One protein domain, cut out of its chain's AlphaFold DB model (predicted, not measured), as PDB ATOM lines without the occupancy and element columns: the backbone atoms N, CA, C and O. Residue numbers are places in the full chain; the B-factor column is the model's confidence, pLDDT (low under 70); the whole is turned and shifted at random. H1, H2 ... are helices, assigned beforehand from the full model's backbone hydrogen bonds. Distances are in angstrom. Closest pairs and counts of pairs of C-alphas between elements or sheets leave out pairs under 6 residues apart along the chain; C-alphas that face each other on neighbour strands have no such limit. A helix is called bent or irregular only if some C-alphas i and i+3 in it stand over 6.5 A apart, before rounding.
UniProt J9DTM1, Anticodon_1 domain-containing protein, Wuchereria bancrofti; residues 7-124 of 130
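Overview. This is residues 7 to 124 of the 130 residues of the protein "Anticodon_1 domain-containing protein" of Wuchereria bancrofti (UniProt J9DTM1). Helices H1, H2 and H3 fold back and forth in a loose zigzag, while H4 crosses near H1 after a long link. Residues 93 to 105 and 114 to 124 stick out. The 118 printed residues, with four named helices, H1 to H4, are all helix in class. The whole is loose: radius of gyration of the C-alphas 16.9 A, spans 52 by 41 by 30 A.

Arrangement. H1, residues 7 to 32, has a kink of 49 degrees near residue 26 and is irregular: C-alphas 27 and 30 are 7.5 A apart. Its residues 28 to 32 alone touch H2, residues 38 to 59, in a hairpin, opposite ways at a shallow 12 degrees; the closest C-alphas, Met 32 and Cys 41, are 4.8 A apart. H2, with residues 49 to 59 alone, touches H3, residues 64 to 77, in a hairpin at a shallow 30 degrees; closest C-alphas Val 56 and Cys 67, 5.2 A. H3 is irregular: C-alphas 73 and 76 are 7.4 A apart. H4, residues 100 to 122, is close to H1 but not clearly touching, about perpendicular at 82 degrees; closest C-alphas Cys 23 and Arg 110, 7.6 A. O i to N i+4 pairs are within hydrogen-bond range throughout H2 and H4, 16 of 22 in H1 and 8 of 10 in H3.

Along the chain. First to last C-alpha, H1 to H4 measure 33.9, 31.3, 19.8 and 33.0 A. C-alpha 7 is at (-14.805, -16.032, -1.450), C-alpha 122 at (-0.075, -6.182, -32.769).

Size, cuts and confidence. The farthest C-alphas, Ser 81 and Lys 123, are 54.4 A apart. The printed part has no cut; the H3 to H4 link is long; no printed residue is under 70 in pLDDT.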
ATOM      1  N   TYR A   7     -15.754 -15.956  -0.333       74.56
ATOM      2  CA  TYR A   7     -14.805 -16.032  -1.450       74.56
ATOM      3  C   TYR A   7     -15.412 -15.589  -2.793       74.56
ATOM      4  O   TYR A   7     -14.717 -15.032  -3.638       74.56
ATOM      5  N   ALA A   8     -16.722 -15.780  -2.983       78.88
ATOM      6  CA  ALA A   8     -17.409 -15.409  -4.217       78.88
ATOM      7  C   ALA A   8     -17.655 -13.895  -4.335       78.88
ATOM      8  O   ALA A   8     -18.011 -13.425  -5.412       78.88
ATOM      9  N   VAL A   9     -17.483 -13.135  -3.248       80.25
ATOM     10  CA  VAL A   9     -17.704 -11.679  -3.210       80.25
ATOM     11  C   VAL A   9     -16.434 -10.910  -3.568       80.25
ATOM     12  O   VAL A   9     -16.510  -9.874  -4.225       80.25
ATOM     13  N   VAL A  10     -15.266 -11.440  -3.195       81.88
ATOM     14  CA  VAL A  10     -13.978 -10.765  -3.399       81.88
ATOM     15  C   VAL A  10     -13.673 -10.597  -4.889       81.88
ATOM     16  O   VAL A  10     -13.388  -9.490  -5.331       81.88
ATOM     17  N   THR A  11     -13.810 -11.654  -5.698       85.56
ATOM     18  CA  THR A  11     -13.472 -11.592  -7.132       85.56
ATOM     19  C   THR A  11     -14.296 -10.560  -7.920       85.56
ATOM     20  O   THR A  11     -13.694  -9.784  -8.668       85.56
ATOM     21  N   PRO A  12     -15.640 -10.495  -7.799       86.94
ATOM     22  CA  PRO A  12     -16.423  -9.426  -8.422       86.94
ATOM     23  C   PRO A  12     -15.994  -8.027  -7.979       86.94
ATOM     24  O   PRO A  12     -15.939  -7.118  -8.805       86.94
ATOM     25  N   LEU A  13     -15.659  -7.859  -6.699       85.25
ATOM     26  CA  LEU A  13     -15.258  -6.566  -6.166       85.25
ATOM     27  C   LEU A  13     -13.891  -6.122  -6.705       85.25
ATOM     28  O   LEU A  13     -13.732  -4.975  -7.115       85.25
ATOM     29  N   THR A  14     -12.928  -7.039  -6.807       85.25
ATOM     30  CA  THR A  14     -11.632  -6.760  -7.441       85.25
ATOM     31  C   THR A  14     -11.800  -6.349  -8.902       85.25
ATOM     32  O   THR A  14     -11.244  -5.340  -9.326       85.25
ATOM     33  N   LYS A  15     -12.658  -7.046  -9.659       87.69
ATOM     34  CA  LYS A  15     -12.989  -6.653 -11.041       87.69
ATOM     35  C   LYS A  15     -13.624  -5.262 -11.119       87.69
ATOM     36  O   LYS A  15     -13.419  -4.538 -12.096       87.69
ATOM     37  N   TYR A  16     -14.407  -4.882 -10.111       89.31
ATOM     38  CA  TYR A  16     -14.977  -3.543 -10.031       89.31
ATOM     39  C   TYR A  16     -13.899  -2.477  -9.796       89.31
ATOM     40  O   TYR A  16     -13.926  -1.454 -10.480       89.31
ATOM     41  N   PHE A  17     -12.906  -2.727  -8.932       89.31
ATOM     42  CA  PHE A  17     -11.764  -1.819  -8.756       89.31
ATOM     43  C   PHE A  17     -11.022  -1.556 -10.065       89.31
ATOM     44  O   PHE A  17     -10.727  -0.400 -10.382       89.31
ATOM     45  N   ASP A  18     -10.795  -2.594 -10.870       87.31
ATOM     46  CA  ASP A  18     -10.177  -2.444 -12.189       87.31
ATOM     47  C   ASP A  18     -11.021  -1.571 -13.119       87.31
ATOM     48  O   ASP A  18     -10.486  -0.785 -13.899       87.31
ATOM     49  N   SER A  19     -12.349  -1.695 -13.055       87.88
ATOM     50  CA  SER A  19     -13.269  -0.860 -13.829       87.88
ATOM     51  C   SER A  19     -13.248   0.598 -13.366       87.88
ATOM     52  O   SER A  19     -13.165   1.510 -14.190       87.88
ATOM     53  N   LEU A  20     -13.291   0.833 -12.055       90.25
ATOM     54  CA  LEU A  20     -13.278   2.172 -11.474       90.25
ATOM     55  C   LEU A  20     -11.985   2.917 -11.835       90.25
ATOM     56  O   LEU A  20     -12.025   4.045 -12.320       90.25
ATOM     57  N   THR A  21     -10.837   2.269 -11.658       88.88
ATOM     58  CA  THR A  21      -9.520   2.870 -11.899       88.88
ATOM     59  C   THR A  21      -9.227   3.060 -13.387       88.88
ATOM     60  O   THR A  21      -8.913   4.170 -13.821       88.88
ATOM     61  N   ASN A  22      -9.374   2.008 -14.198       86.19
ATOM     62  CA  ASN A  22      -8.963   2.048 -15.602       86.19
ATOM     63  C   ASN A  22      -9.989   2.702 -16.527       86.19
ATOM     64  O   ASN A  22      -9.603   3.214 -17.577       86.19
ATOM     65  N   CYS A  23     -11.276   2.676 -16.173       85.44
ATOM     66  CA  CYS A  23     -12.332   3.273 -16.984       85.44
ATOM     67  C   CYS A  23     -12.774   4.608 -16.386       85.44
ATOM     68  O   CYS A  23     -12.560   5.649 -17.001       85.44
ATOM     69  N   TYR A  24     -13.355   4.609 -15.184       89.56
ATOM     70  CA  TYR A  24     -14.010   5.808 -14.656       89.56
ATOM     71  C   TYR A  24     -13.022   6.940 -14.347       89.56
ATOM     72  O   TYR A  24     -13.165   8.028 -14.902       89.56
ATOM     73  N   ILE A  25     -11.997   6.689 -13.523       91.19
ATOM     74  CA  ILE A  25     -11.009   7.714 -13.137       91.19
ATOM     75  C   ILE A  25     -10.229   8.189 -14.365       91.19
ATOM     76  O   ILE A  25     -10.030   9.387 -14.560       91.19
ATOM     77  N   ARG A  26      -9.822   7.262 -15.237       88.06
ATOM     78  CA  ARG A  26      -9.072   7.601 -16.451       88.06
ATOM     79  C   ARG A  26      -9.867   8.499 -17.401       88.06
ATOM     80  O   ARG A  26      -9.294   9.447 -17.933       88.06
ATOM     81  N   LEU A  27     -11.155   8.220 -17.611       86.56
ATOM     82  CA  LEU A  27     -12.013   9.024 -18.487       86.56
ATOM     83  C   LEU A  27     -12.393  10.367 -17.853       86.56
ATOM     84  O   LEU A  27     -12.442  11.372 -18.553       86.56
ATOM     85  N   ASN A  28     -12.611  10.405 -16.537       88.56
ATOM     86  CA  ASN A  28     -13.029  11.621 -15.836       88.56
ATOM     87  C   ASN A  28     -11.857  12.475 -15.324       88.56
ATOM     88  O   ASN A  28     -12.098  13.514 -14.722       88.56
ATOM     89  N   ARG A  29     -10.592  12.112 -15.589       88.75
ATOM     90  CA  ARG A  29      -9.416  12.848 -15.082       88.75
ATOM     91  C   ARG A  29      -9.436  14.343 -15.419       88.75
ATOM     92  O   ARG A  29      -9.006  15.139 -14.595       88.75
ATOM     93  N   LYS A  30      -9.901  14.715 -16.615       86.88
ATOM     94  CA  LYS A  30     -10.011  16.121 -17.049       86.88
ATOM     95  C   LYS A  30     -11.110  16.874 -16.297       86.88
ATOM     96  O   LYS A  30     -10.847  17.935 -15.741       86.88
ATOM     97  N   ARG A  31     -12.287  16.250 -16.168       88.06
ATOM     98  CA  ARG A  31     -13.418  16.765 -15.375       88.06
ATOM     99  C   ARG A  31     -13.025  16.992 -13.918       88.06
ATOM    100  O   ARG A  31     -13.248  18.067 -13.381       88.06
ATOM    101  N   MET A  32     -12.326  16.027 -13.321       87.38
ATOM    102  CA  MET A  32     -11.825  16.117 -11.942       87.38
ATOM    103  C   MET A  32     -10.735  17.179 -11.748       87.38
ATOM    104  O   MET A  32     -10.489  17.600 -10.623       87.38
ATOM    105  N   LYS A  33     -10.051  17.597 -12.819       87.62
ATOM    106  CA  LYS A  33      -9.101  18.720 -12.787       87.62
ATOM    107  C   LYS A  33      -9.782  20.081 -12.948       87.62
ATOM    108  O   LYS A  33      -9.110  21.093 -12.790       87.62
ATOM    109  N   GLY A  34     -11.077  20.111 -13.269       85.44
ATOM    110  CA  GLY A  34     -11.819  21.344 -13.522       85.44
ATOM    111  C   GLY A  34     -11.564  21.968 -14.892       85.44
ATOM    112  O   GLY A  34     -11.855  23.146 -15.063       85.44
ATOM    113  N   GLU A  35     -11.059  21.201 -15.870       86.38
ATOM    114  CA  GLU A  35     -10.913  21.686 -17.258       86.38
ATOM    115  C   GLU A  35     -12.274  22.075 -17.872       86.38
ATOM    116  O   GLU A  35     -12.339  22.996 -18.680       86.38
ATOM    117  N   ASP A  36     -13.355  21.418 -17.438       81.44
ATOM    118  CA  ASP A  36     -14.728  21.632 -17.915       81.44
ATOM    119  C   ASP A  36     -15.551  22.576 -17.005       81.44
ATOM    120  O   ASP A  36     -16.752  22.746 -17.204       81.44
ATOM    121  N   GLY A  37     -14.917  23.192 -15.996       90.12
ATOM    122  CA  GLY A  37     -15.546  24.127 -15.057       90.12
ATOM    123  C   GLY A  37     -15.659  23.619 -13.606       90.12
ATOM    124  O   GLY A  37     -15.484  22.427 -13.329       90.12
ATOM    125  N   PRO A  38     -15.935  24.528 -12.647       87.44
ATOM    126  CA  PRO A  38     -15.945  24.208 -11.217       87.44
ATOM    127  C   PRO A  38     -17.120  23.307 -10.804       87.44
ATOM    128  O   PRO A  38     -16.944  22.441  -9.948       87.44
ATOM    129  N   GLU A  39     -18.292  23.459 -11.428       89.56
ATOM    130  CA  GLU A  39     -19.476  22.639 -11.127       89.56
ATOM    131  C   GLU A  39     -19.276  21.178 -11.552       89.56
ATOM    132  O   GLU A  39     -19.474  20.256 -10.763       89.56
ATOM    133  N   GLU A  40     -18.782  20.957 -12.771       88.25
ATOM    134  CA  GLU A  40     -18.459  19.625 -13.294       88.25
ATOM    135  C   GLU A  40     -17.379  18.921 -12.460       88.25
ATOM    136  O   GLU A  40     -17.465  17.716 -12.182       88.25
ATOM    137  N   CYS A  41     -16.387  19.683 -11.994       89.44
ATOM    138  CA  CYS A  41     -15.378  19.194 -11.064       89.44
ATOM    139  C   CYS A  41     -16.020  18.706  -9.761       89.44
ATOM    140  O   CYS A  41     -15.819  17.549  -9.371       89.44
ATOM    141  N   ALA A  42     -16.863  19.534  -9.138       90.06
ATOM    142  CA  ALA A  42     -17.566  19.191  -7.908       90.06
ATOM    143  C   ALA A  42     -18.460  17.949  -8.076       90.06
ATOM    144  O   ALA A  42     -18.407  17.038  -7.246       90.06
ATOM    145  N   HIS A  43     -19.218  17.847  -9.172       90.00
ATOM    146  CA  HIS A  43     -20.057  16.680  -9.462       90.00
ATOM    147  C   HIS A  43     -19.242  15.395  -9.641       90.00
ATOM    148  O   HIS A  43     -19.606  14.345  -9.095       90.00
ATOM    149  N   SER A  44     -18.125  15.458 -10.370       90.56
ATOM    150  CA  SER A  44     -17.260  14.294 -10.592       90.56
ATOM    151  C   SER A  44     -16.598  13.806  -9.296       90.56
ATOM    152  O   SER A  44     -16.589  12.603  -9.022       90.56
ATOM    153  N   LEU A  45     -16.115  14.730  -8.457       90.88
ATOM    154  CA  LEU A  45     -15.500  14.419  -7.166       90.88
ATOM    155  C   LEU A  45     -16.521  13.897  -6.154       90.88
ATOM    156  O   LEU A  45     -16.241  12.913  -5.474       90.88
ATOM    157  N   SER A  46     -17.713  14.495  -6.094       91.38
ATOM    158  CA  SER A  46     -18.807  14.038  -5.228       91.38
ATOM    159  C   SER A  46     -19.240  12.612  -5.580       91.38
ATOM    160  O   SER A  46     -19.322  11.741  -4.713       91.38
ATOM    161  N   THR A  47     -19.412  12.327  -6.875       91.88
ATOM    162  CA  THR A  47     -19.759  10.979  -7.350       91.88
ATOM    163  C   THR A  47     -18.680   9.963  -6.979       91.88
ATOM    164  O   THR A  47     -18.993   8.896  -6.449       91.88
ATOM    165  N   LEU A  48     -17.401  10.291  -7.209       92.38
ATOM    166  CA  LEU A  48     -16.294   9.408  -6.844       92.38
ATOM    167  C   LEU A  48     -16.219   9.186  -5.328       92.38
ATOM    168  O   LEU A  48     -16.033   8.051  -4.895       92.38
ATOM    169  N   GLY A  49     -16.387  10.240  -4.530       91.69
ATOM    170  CA  GLY A  49     -16.390  10.168  -3.071       91.69
ATOM    171  C   GLY A  49     -17.468   9.223  -2.542       91.69
ATOM    172  O   GLY A  49     -17.167   8.327  -1.754       91.69
ATOM    173  N   ASN A  50     -18.696   9.345  -3.050       91.25
ATOM    174  CA  ASN A  50     -19.805   8.458  -2.692       91.25
ATOM    175  C   ASN A  50     -19.515   6.993  -3.043       91.25
ATOM    176  O   ASN A  50     -19.721   6.099  -2.220       91.25
ATOM    177  N   VAL A  51     -18.986   6.734  -4.242       92.56
ATOM    178  CA  VAL A  51     -18.600   5.379  -4.661       92.56
ATOM    179  C   VAL A  51     -17.502   4.818  -3.756       92.56
ATOM    180  O   VAL A  51     -17.601   3.674  -3.321       92.56
ATOM    181  N   LEU A  52     -16.480   5.611  -3.419       92.31
ATOM    182  CA  LEU A  52     -15.410   5.182  -2.519       92.31
ATOM    183  C   LEU A  52     -15.949   4.815  -1.132       92.31
ATOM    184  O   LEU A  52     -15.615   3.743  -0.631       92.31
ATOM    185  N   LEU A  53     -16.829   5.630  -0.542       91.94
ATOM    186  CA  LEU A  53     -17.463   5.321   0.745       91.94
ATOM    187  C   LEU A  53     -18.244   3.999   0.706       91.94
ATOM    188  O   LEU A  53     -18.134   3.191   1.631       91.94
ATOM    189  N   LEU A  54     -18.993   3.740  -0.371       91.62
ATOM    190  CA  LEU A  54     -19.715   2.477  -0.550       91.62
ATOM    191  C   LEU A  54     -18.763   1.282  -0.595       91.62
ATOM    192  O   LEU A  54     -19.017   0.268   0.057       91.62
ATOM    193  N   ILE A  55     -17.649   1.396  -1.319       91.81
ATOM    194  CA  ILE A  55     -16.673   0.310  -1.388       91.81
ATOM    195  C   ILE A  55     -16.002   0.086  -0.032       91.81
ATOM    196  O   ILE A  55     -15.836  -1.061   0.373       91.81
ATOM    197  N   VAL A  56     -15.649   1.149   0.692       92.62
ATOM    198  CA  VAL A  56     -15.037   1.037   2.025       92.62
ATOM    199  C   VAL A  56     -15.965   0.277   2.976       92.62
ATOM    200  O   VAL A  56     -15.501  -0.629   3.666       92.62
ATOM    201  N   ARG A  57     -17.277   0.551   2.944       91.69
ATOM    202  CA  ARG A  57     -18.288  -0.203   3.711       91.69
ATOM    203  C   ARG A  57     -18.388  -1.667   3.280       91.69
ATOM    204  O   ARG A  57     -18.469  -2.549   4.126       91.69
ATOM    205  N   LEU A  58     -18.355  -1.944   1.976       91.06
ATOM    206  CA  LEU A  58     -18.394  -3.315   1.445       91.06
ATOM    207  C   LEU A  58     -17.120  -4.117   1.760       91.06
ATOM    208  O   LEU A  58     -17.190  -5.334   1.924       91.06
ATOM    209  N   MET A  59     -15.971  -3.445   1.839       91.12
ATOM    210  CA  MET A  59     -14.666  -4.044   2.127       91.12
ATOM    211  C   MET A  59     -14.364  -4.176   3.615       91.12
ATOM    212  O   MET A  59     -13.490  -4.968   3.968       91.12
ATOM    213  N   ALA A  60     -15.072  -3.455   4.487       92.06
ATOM    214  CA  ALA A  60     -14.831  -3.469   5.928       92.06
ATOM    215  C   ALA A  60     -14.763  -4.887   6.541       92.06
ATOM    216  O   ALA A  60     -13.848  -5.123   7.331       92.06
ATOM    217  N   PRO A  61     -15.601  -5.870   6.137       89.62
ATOM    218  CA  PRO A  61     -15.507  -7.246   6.639       89.62
ATOM    219  C   PRO A  61     -14.254  -8.017   6.186       89.62
ATOM    220  O   PRO A  61     -13.922  -9.038   6.782       89.62
ATOM    221  N   PHE A  62     -13.577  -7.573   5.122       89.19
ATOM    222  CA  PHE A  62     -12.409  -8.245   4.538       89.19
ATOM    223  C   PHE A  62     -11.091  -7.563   4.913       89.19
ATOM    224  O   PHE A  62     -10.103  -8.234   5.199       89.19
ATOM    225  N   THR A  63     -11.064  -6.227   4.911       91.50
ATOM    226  CA  THR A  63      -9.870  -5.414   5.196       91.50
ATOM    227  C   THR A  63     -10.176  -4.351   6.258       91.50
ATOM    228  O   THR A  63     -10.155  -3.155   5.957       91.50
ATOM    229  N   PRO A  64     -10.465  -4.750   7.509       92.81
ATOM    230  CA  PRO A  64     -11.086  -3.877   8.503       92.81
ATOM    231  C   PRO A  64     -10.245  -2.653   8.872       92.81
ATOM    232  O   PRO A  64     -10.773  -1.546   8.936       92.81
ATOM    233  N   PHE A  65      -8.937  -2.826   9.067       94.56
ATOM    234  CA  PHE A  65      -8.040  -1.727   9.446       94.56
ATOM    235  C   PHE A  65      -7.810  -0.736   8.306       94.56
ATOM    236  O   PHE A  65      -7.784   0.474   8.516       94.56
ATOM    237  N   PHE A  66      -7.676  -1.248   7.082       93.56
ATOM    238  CA  PHE A  66      -7.501  -0.415   5.897       93.56
ATOM    239  C   PHE A  66      -8.759   0.412   5.615       93.56
ATOM    240  O   PHE A  66      -8.679   1.618   5.391       93.56
ATOM    241  N   CYS A  67      -9.930  -0.224   5.697       94.06
ATOM    242  CA  CYS A  67     -11.209   0.451   5.534       94.06
ATOM    243  C   CYS A  67     -11.456   1.489   6.628       94.06
ATOM    244  O   CYS A  67     -11.908   2.582   6.311       94.06
ATOM    245  N   GLU A  68     -11.106   1.198   7.883       94.38
ATOM    246  CA  GLU A  68     -11.210   2.165   8.981       94.38
ATOM    247  C   GLU A  68     -10.320   3.394   8.743       94.38
ATOM    248  O   GLU A  68     -10.764   4.528   8.918       94.38
ATOM    249  N   HIS A  69      -9.085   3.193   8.276       94.50
ATOM    250  CA  HIS A  69      -8.185   4.300   7.956       94.50
ATOM    251  C   HIS A  69      -8.754   5.201   6.849       94.50
ATOM    252  O   HIS A  69      -8.772   6.424   6.988       94.50
ATOM    253  N   ILE A  70      -9.266   4.609   5.766       93.38
ATOM    254  CA  ILE A  70      -9.882   5.375   4.674       93.38
ATOM    255  C   ILE A  70     -11.165   6.065   5.146       93.38
ATOM    256  O   ILE A  70     -11.376   7.234   4.824       93.38
ATOM    257  N   TRP A  71     -12.007   5.372   5.916       93.12
ATOM    258  CA  TRP A  71     -13.247   5.927   6.456       93.12
ATOM    259  C   TRP A  71     -12.978   7.177   7.279       93.12
ATOM    260  O   TRP A  71     -13.607   8.201   7.047       93.12
ATOM    261  N   ARG A  72     -11.992   7.147   8.178       91.25
ATOM    262  CA  ARG A  72     -11.625   8.315   8.990       91.25
ATOM    263  C   ARG A  72     -11.207   9.524   8.157       91.25
ATOM    264  O   ARG A  72     -11.561  10.637   8.523       91.25
ATOM    265  N   ASN A  73     -10.526   9.312   7.032       91.56
ATOM    266  CA  ASN A  73     -10.121  10.398   6.134       91.56
ATOM    267  C   ASN A  73     -11.286  10.929   5.282       91.56
ATOM    268  O   ASN A  73     -11.310  12.106   4.928       91.56
ATOM    269  N   LEU A  74     -12.251  10.071   4.940       89.56
ATOM    270  CA  LEU A  74     -13.377  10.409   4.065       89.56
ATOM    271  C   LEU A  74     -14.692  10.667   4.817       89.56
ATOM    272  O   LEU A  74     -15.668  11.075   4.200       89.56
ATOM    273  N   ARG A  75     -14.770  10.485   6.138       84.06
ATOM    274  CA  ARG A  75     -16.034  10.638   6.888       84.06
ATOM    275  C   ARG A  75     -16.646  12.031   6.753       84.06
ATOM    276  O   ARG A  75     -17.855  12.158   6.838       84.06
ATOM    277  N   HIS A  76     -15.834  13.053   6.488       84.81
ATOM    278  CA  HIS A  76     -16.282  14.437   6.312       84.81
ATOM    279  C   HIS A  76     -17.184  14.644   5.089       84.81
ATOM    280  O   HIS A  76     -17.962  15.591   5.066       84.81
ATOM    281  N   ILE A  77     -17.074  13.775   4.077       85.62
ATOM    282  CA  ILE A  77     -17.953  13.788   2.899       85.62
ATOM    283  C   ILE A  77     -19.145  12.833   3.051       85.62
ATOM    284  O   ILE A  77     -20.039  12.828   2.211       85.62
ATOM    285  N   SER A  78     -19.162  12.011   4.104       80.81
ATOM    286  CA  SER A  78     -20.274  11.115   4.410       80.81
ATOM    287  C   SER A  78     -21.379  11.877   5.136       80.81
ATOM    288  O   SER A  78     -21.113  12.713   5.993       80.81
ATOM    289  N   LEU A  79     -22.634  11.533   4.846       78.62
ATOM    290  CA  LEU A  79     -23.797  12.015   5.602       78.62
ATOM    291  C   LEU A  79     -23.945  11.319   6.967       78.62
ATOM    292  O   LEU A  79     -24.804  11.695   7.759       78.62
ATOM    293  N   SER A  80     -23.150  10.278   7.229       80.94
ATOM    294  CA  SER A  80     -23.217   9.523   8.476       80.94
ATOM    295  C   SER A  80     -22.395  10.164   9.593       80.94
ATOM    296  O   SER A  80     -21.249  10.567   9.390       80.94
ATOM    297  N   SER A  81     -22.960  10.183  10.801       81.12
ATOM    298  CA  SER A  81     -22.274  10.592  12.028       81.12
ATOM    299  C   SER A  81     -21.373   9.500  12.621       81.12
ATOM    300  O   SER A  81     -20.631   9.784  13.564       81.12
ATOM    301  N   SER A  82     -21.391   8.277  12.076       87.06
ATOM    302  CA  SER A  82     -20.645   7.133  12.609       87.06
ATOM    303  C   SER A  82     -19.135   7.377  12.648       87.06
ATOM    304  O   SER A  82     -18.498   7.731  11.652       87.06
ATOM    305  N   GLU A  83     -18.535   7.124  13.811       87.75
ATOM    306  CA  GLU A  83     -17.096   7.317  14.027       87.75
ATOM    307  C   GLU A  83     -16.223   6.246  13.367       87.75
ATOM    308  O   GLU A  83     -15.061   6.512  13.062       87.75
ATOM    309  N   SER A  84     -16.791   5.064  13.120       91.12
ATOM    310  CA  SER A  84     -16.120   3.921  12.509       91.12
ATOM    311  C   SER A  84     -16.985   3.327  11.407       91.12
ATOM    312  O   SER A  84     -18.213   3.292  11.518       91.12
ATOM    313  N   VAL A  85     -16.341   2.794  10.366       92.25
ATOM    314  CA  VAL A  85     -17.049   2.070   9.301       92.25
ATOM    315  C   VAL A  85     -17.689   0.780   9.814       92.25
ATOM    316  O   VAL A  85     -18.661   0.302   9.241       92.25
ATOM    317  N   HIS A  86     -17.197   0.225  10.921       91.75
ATOM    318  CA  HIS A  86     -17.716  -1.022  11.491       91.75
ATOM    319  C   HIS A  86     -19.086  -0.860  12.156       91.75
ATOM    320  O   HIS A  86     -19.748  -1.855  12.435       91.75
ATOM    321  N   PHE A  87     -19.528   0.381  12.378       91.50
ATOM    322  CA  PHE A  87     -20.884   0.696  12.837       91.50
ATOM    323  C   PHE A  87     -21.856   0.945  11.682       91.50
ATOM    324  O   PHE A  87     -23.062   1.062  11.896       91.50
ATOM    325  N   GLU A  88     -21.355   1.008  10.448       90.12
ATOM    326  CA  GLU A  88     -22.191   1.175   9.274       90.12
ATOM    327  C   GLU A  88     -22.798  -0.148   8.823       90.12
ATOM    328  O   GLU A  88     -22.124  -1.170   8.680       90.12
ATOM    329  N   MET A  89     -24.081  -0.101   8.471       89.06
ATOM    330  CA  MET A  89     -24.729  -1.226   7.810       89.06
ATOM    331  C   MET A  89     -24.133  -1.456   6.419       89.06
ATOM    332  O   MET A  89     -23.714  -0.517   5.731       89.06
ATOM    333  N   ILE A  90     -24.147  -2.711   5.970       86.94
ATOM    334  CA  ILE A  90     -23.815  -3.039   4.580       86.94
ATOM    335  C   ILE A  90     -24.801  -2.289   3.667       86.94
ATOM    336  O   ILE A  90     -26.013  -2.386   3.884       86.94
ATOM    337  N   PRO A  91     -24.312  -1.536   2.665       87.94
ATOM    338  CA  PRO A  91     -25.179  -0.747   1.805       87.94
ATOM    339  C   PRO A  91     -26.121  -1.647   1.001       87.94
ATOM    340  O   PRO A  91     -25.728  -2.704   0.502       87.94
ATOM    341  N   GLN A  92     -27.368  -1.204   0.863       88.62
ATOM    342  CA  GLN A  92     -28.365  -1.854   0.019       88.62
ATOM    343  C   GLN A  92     -28.368  -1.237  -1.381       88.62
ATOM    344  O   GLN A  92     -28.049  -0.061  -1.558       88.62
ATOM    345  N   ALA A  93     -28.716  -2.042  -2.384       88.44
ATOM    346  CA  ALA A  93     -28.800  -1.570  -3.759       88.44
ATOM    347  C   ALA A  93     -29.984  -0.604  -3.925       88.44
ATOM    348  O   ALA A  93     -31.122  -0.946  -3.606       88.44
ATOM    349  N   LEU A  94     -29.709   0.583  -4.464       89.81
ATOM    350  CA  LEU A  94     -30.727   1.564  -4.831       89.81
ATOM    351  C   LEU A  94     -31.122   1.338  -6.289       89.81
ATOM    352  O   LEU A  94     -30.389   1.720  -7.200       89.81
ATOM    353  N   ASN A  95     -32.277   0.706  -6.510       89.06
ATOM    354  CA  ASN A  95     -32.741   0.338  -7.855       89.06
ATOM    355  C   ASN A  95     -32.893   1.543  -8.795       89.06
ATOM    356  O   ASN A  95     -32.721   1.400 -10.000       89.06
ATOM    357  N   GLU A  96     -33.164   2.726  -8.247       92.06
ATOM    358  CA  GLU A  96     -33.315   3.980  -8.996       92.06
ATOM    359  C   GLU A  96     -32.017   4.442  -9.670       92.06
ATOM    360  O   GLU A  96     -32.056   5.114 -10.697       92.06
ATOM    361  N   LEU A  97     -30.859   4.051  -9.129       88.81
ATOM    362  CA  LEU A  97     -29.550   4.395  -9.685       88.81
ATOM    363  C   LEU A  97     -29.068   3.381 -10.737       88.81
ATOM    364  O   LEU A  97     -27.997   3.558 -11.320       88.81
ATOM    365  N   ILE A  98     -29.828   2.306 -10.977       91.88
ATOM    366  CA  ILE A  98     -29.448   1.232 -11.900       91.88
ATOM    367  C   ILE A  98     -29.995   1.533 -13.298       91.88
ATOM    368  O   ILE A  98     -31.130   1.194 -13.633       91.88
ATOM    369  N   ASP A  99     -29.144   2.096 -14.155       94.06
ATOM    370  CA  ASP A  99     -29.450   2.304 -15.572       94.06
ATOM    371  C   ASP A  99     -28.742   1.272 -16.469       94.06
ATOM    372  O   ASP A  99     -27.586   1.422 -16.883       94.06
ATOM    373  N   LYS A 100     -29.491   0.232 -16.857       93.44
ATOM    374  CA  LYS A 100     -29.013  -0.834 -17.756       93.44
ATOM    375  C   LYS A 100     -28.644  -0.336 -19.156       93.44
ATOM    376  O   LYS A 100     -27.877  -0.999 -19.859       93.44
ATOM    377  N   SER A 101     -29.220   0.773 -19.619       95.12
ATOM    378  CA  SER A 101     -28.878   1.367 -20.914       95.12
ATOM    379  C   SER A 101     -27.472   1.958 -20.863       95.12
ATOM    380  O   SER A 101     -26.638   1.665 -21.727       95.12
ATOM    381  N   VAL A 102     -27.175   2.722 -19.809       92.12
ATOM    382  CA  VAL A 102     -25.847   3.306 -19.576       92.12
ATOM    383  C   VAL A 102     -24.798   2.213 -19.391       92.12
ATOM    384  O   VAL A 102     -23.768   2.252 -20.066       92.12
ATOM    385  N   GLU A 103     -25.076   1.188 -18.584       91.31
ATOM    386  CA  GLU A 103     -24.166   0.049 -18.392       91.31
ATOM    387  C   GLU A 103     -23.792  -0.622 -19.722       91.31
ATOM    388  O   GLU A 103     -22.612  -0.842 -20.008       91.31
ATOM    389  N   LYS A 104     -24.782  -0.886 -20.587       93.75
ATOM    390  CA  LYS A 104     -24.549  -1.471 -21.919       93.75
ATOM    391  C   LYS A 104     -23.694  -0.567 -22.803       93.75
ATOM    392  O   LYS A 104     -22.828  -1.063 -23.525       93.75
ATOM    393  N   ARG A 105     -23.927   0.748 -22.775       93.50
ATOM    394  CA  ARG A 105     -23.147   1.723 -23.556       93.50
ATOM    395  C   ARG A 105     -21.692   1.762 -23.093       93.50
ATOM    396  O   ARG A 105     -20.796   1.672 -23.929       93.50
ATOM    397  N   VAL A 106     -21.459   1.818 -21.782       90.62
ATOM    398  CA  VAL A 106     -20.110   1.811 -21.194       90.62
ATOM    399  C   VAL A 106     -19.390   0.491 -21.486       90.62
ATOM    400  O   VAL A 106     -18.223   0.509 -21.876       90.62
ATOM    401  N   ALA A 107     -20.082  -0.648 -21.392       90.62
ATOM    402  CA  ALA A 107     -19.511  -1.955 -21.716       90.62
ATOM    403  C   ALA A 107     -19.067  -2.054 -23.186       90.62
ATOM    404  O   ALA A 107     -17.958  -2.506 -23.466       90.62
ATOM    405  N   ARG A 108     -19.895  -1.578 -24.128       93.06
ATOM    406  CA  ARG A 108     -19.542  -1.531 -25.559       93.06
ATOM    407  C   ARG A 108     -18.352  -0.615 -25.822       93.06
ATOM    408  O   ARG A 108     -17.436  -1.005 -26.538       93.06
ATOM    409  N   MET A 109     -18.346   0.575 -25.222       92.38
ATOM    410  CA  MET A 109     -17.225   1.510 -25.326       92.38
ATOM    411  C   MET A 109     -15.921   0.865 -24.839       92.38
ATOM    412  O   MET A 109     -14.910   0.934 -25.535       92.38
ATOM    413  N   ARG A 110     -15.950   0.186 -23.686       88.56
ATOM    414  CA  ARG A 110     -14.784  -0.517 -23.138       88.56
ATOM    415  C   ARG A 110     -14.287  -1.618 -24.075       88.56
ATOM    416  O   ARG A 110     -13.096  -1.659 -24.360       88.56
ATOM    417  N   ALA A 111     -15.193  -2.429 -24.622       91.56
ATOM    418  CA  ALA A 111     -14.838  -3.472 -25.584       91.56
ATOM    419  C   ALA A 111     -14.134  -2.901 -26.828       91.56
ATOM    420  O   ALA A 111     -13.138  -3.457 -27.284       91.56
ATOM    421  N   VAL A 112     -14.601  -1.762 -27.351       94.06
ATOM    422  CA  VAL A 112     -13.951  -1.085 -28.485       94.06
ATOM    423  C   VAL A 112     -12.555  -0.578 -28.105       94.06
ATOM    424  O   VAL A 112     -11.612  -0.790 -28.863       94.06
ATOM    425  N   ILE A 113     -12.393   0.047 -26.934       89.50
ATOM    426  CA  ILE A 113     -11.084   0.525 -26.450       89.50
ATOM    427  C   ILE A 113     -10.092  -0.639 -26.317       89.50
ATOM    428  O   ILE A 113      -8.945  -0.520 -26.755       89.50
ATOM    429  N   ASP A 114     -10.534  -1.765 -25.758       88.94
ATOM    430  CA  ASP A 114      -9.699  -2.953 -25.576       88.94
ATOM    431  C   ASP A 114      -9.299  -3.570 -26.928       88.94
ATOM    432  O   ASP A 114      -8.126  -3.880 -27.141       88.94
ATOM    433  N   LEU A 115     -10.224  -3.652 -27.892       92.75
ATOM    434  CA  LEU A 115      -9.928  -4.104 -29.258       92.75
ATOM    435  C   LEU A 115      -8.894  -3.207 -29.949       92.75
ATOM    436  O   LEU A 115      -7.940  -3.702 -30.550       92.75
ATOM    437  N   VAL A 116      -9.049  -1.887 -29.839       91.50
ATOM    438  CA  VAL A 116      -8.095  -0.922 -30.401       91.50
ATOM    439  C   VAL A 116      -6.724  -1.075 -29.747       91.50
ATOM    440  O   VAL A 116      -5.708  -1.036 -30.443       91.50
ATOM    441  N   ARG A 117      -6.669  -1.295 -28.428       87.62
ATOM    442  CA  ARG A 117      -5.415  -1.538 -27.704       87.62
ATOM    443  C   ARG A 117      -4.699  -2.785 -28.229       87.62
ATOM    444  O   ARG A 117      -3.516  -2.690 -28.549       87.62
ATOM    445  N   VAL A 118      -5.413  -3.899 -28.389       91.12
ATOM    446  CA  VAL A 118      -4.858  -5.154 -28.930       91.12
ATOM    447  C   VAL A 118      -4.355  -4.966 -30.363       91.12
ATOM    448  O   VAL A 118      -3.263  -5.413 -30.705       91.12
ATOM    449  N   LEU A 119      -5.117  -4.278 -31.218       92.44
ATOM    450  CA  LEU A 119      -4.702  -3.999 -32.596       92.44
ATOM    451  C   LEU A 119      -3.440  -3.134 -32.658       92.44
ATOM    452  O   LEU A 119      -2.561  -3.380 -33.483       92.44
ATOM    453  N   ARG A 120      -3.339  -2.132 -31.784       89.50
ATOM    454  CA  ARG A 120      -2.179  -1.242 -31.693       89.50
ATOM    455  C   ARG A 120      -0.917  -1.997 -31.280       89.50
ATOM    456  O   ARG A 120       0.130  -1.792 -31.888       89.50
ATOM    457  N   GLU A 121      -1.041  -2.869 -30.283       89.56
ATOM    458  CA  GLU A 121       0.044  -3.724 -29.795       89.56
ATOM    459  C   GLU A 121       0.528  -4.684 -30.887       89.56
ATOM    460  O   GLU A 121       1.720  -4.742 -31.169       89.56
ATOM    461  N   ARG A 122      -0.400  -5.327 -31.612       90.81
ATOM    462  CA  ARG A 122      -0.075  -6.182 -32.769       90.81
ATOM    463  C   ARG A 122       0.649  -5.441 -33.893       90.81
ATOM    464  O   ARG A 122       1.451  -6.043 -34.594       90.81
ATOM    465  N   LYS A 123       0.354  -4.154 -34.086       90.81
ATOM    466  CA  LYS A 123       1.026  -3.303 -35.080       90.81
ATOM    467  C   LYS A 123       2.310  -2.647 -34.556       90.81
ATOM    468  O   LYS A 123       2.902  -1.851 -35.278       90.81
ATOM    469  N   GLY A 124       2.724  -2.931 -33.318       86.38
ATOM    470  CA  GLY A 124       3.933  -2.364 -32.718       86.38
ATOM    471  C   GLY A 124       3.891  -0.843 -32.536       86.38
ATOM    472  O   GLY A 124       4.937  -0.211 -32.440       86.38
TER     473      GLY A 124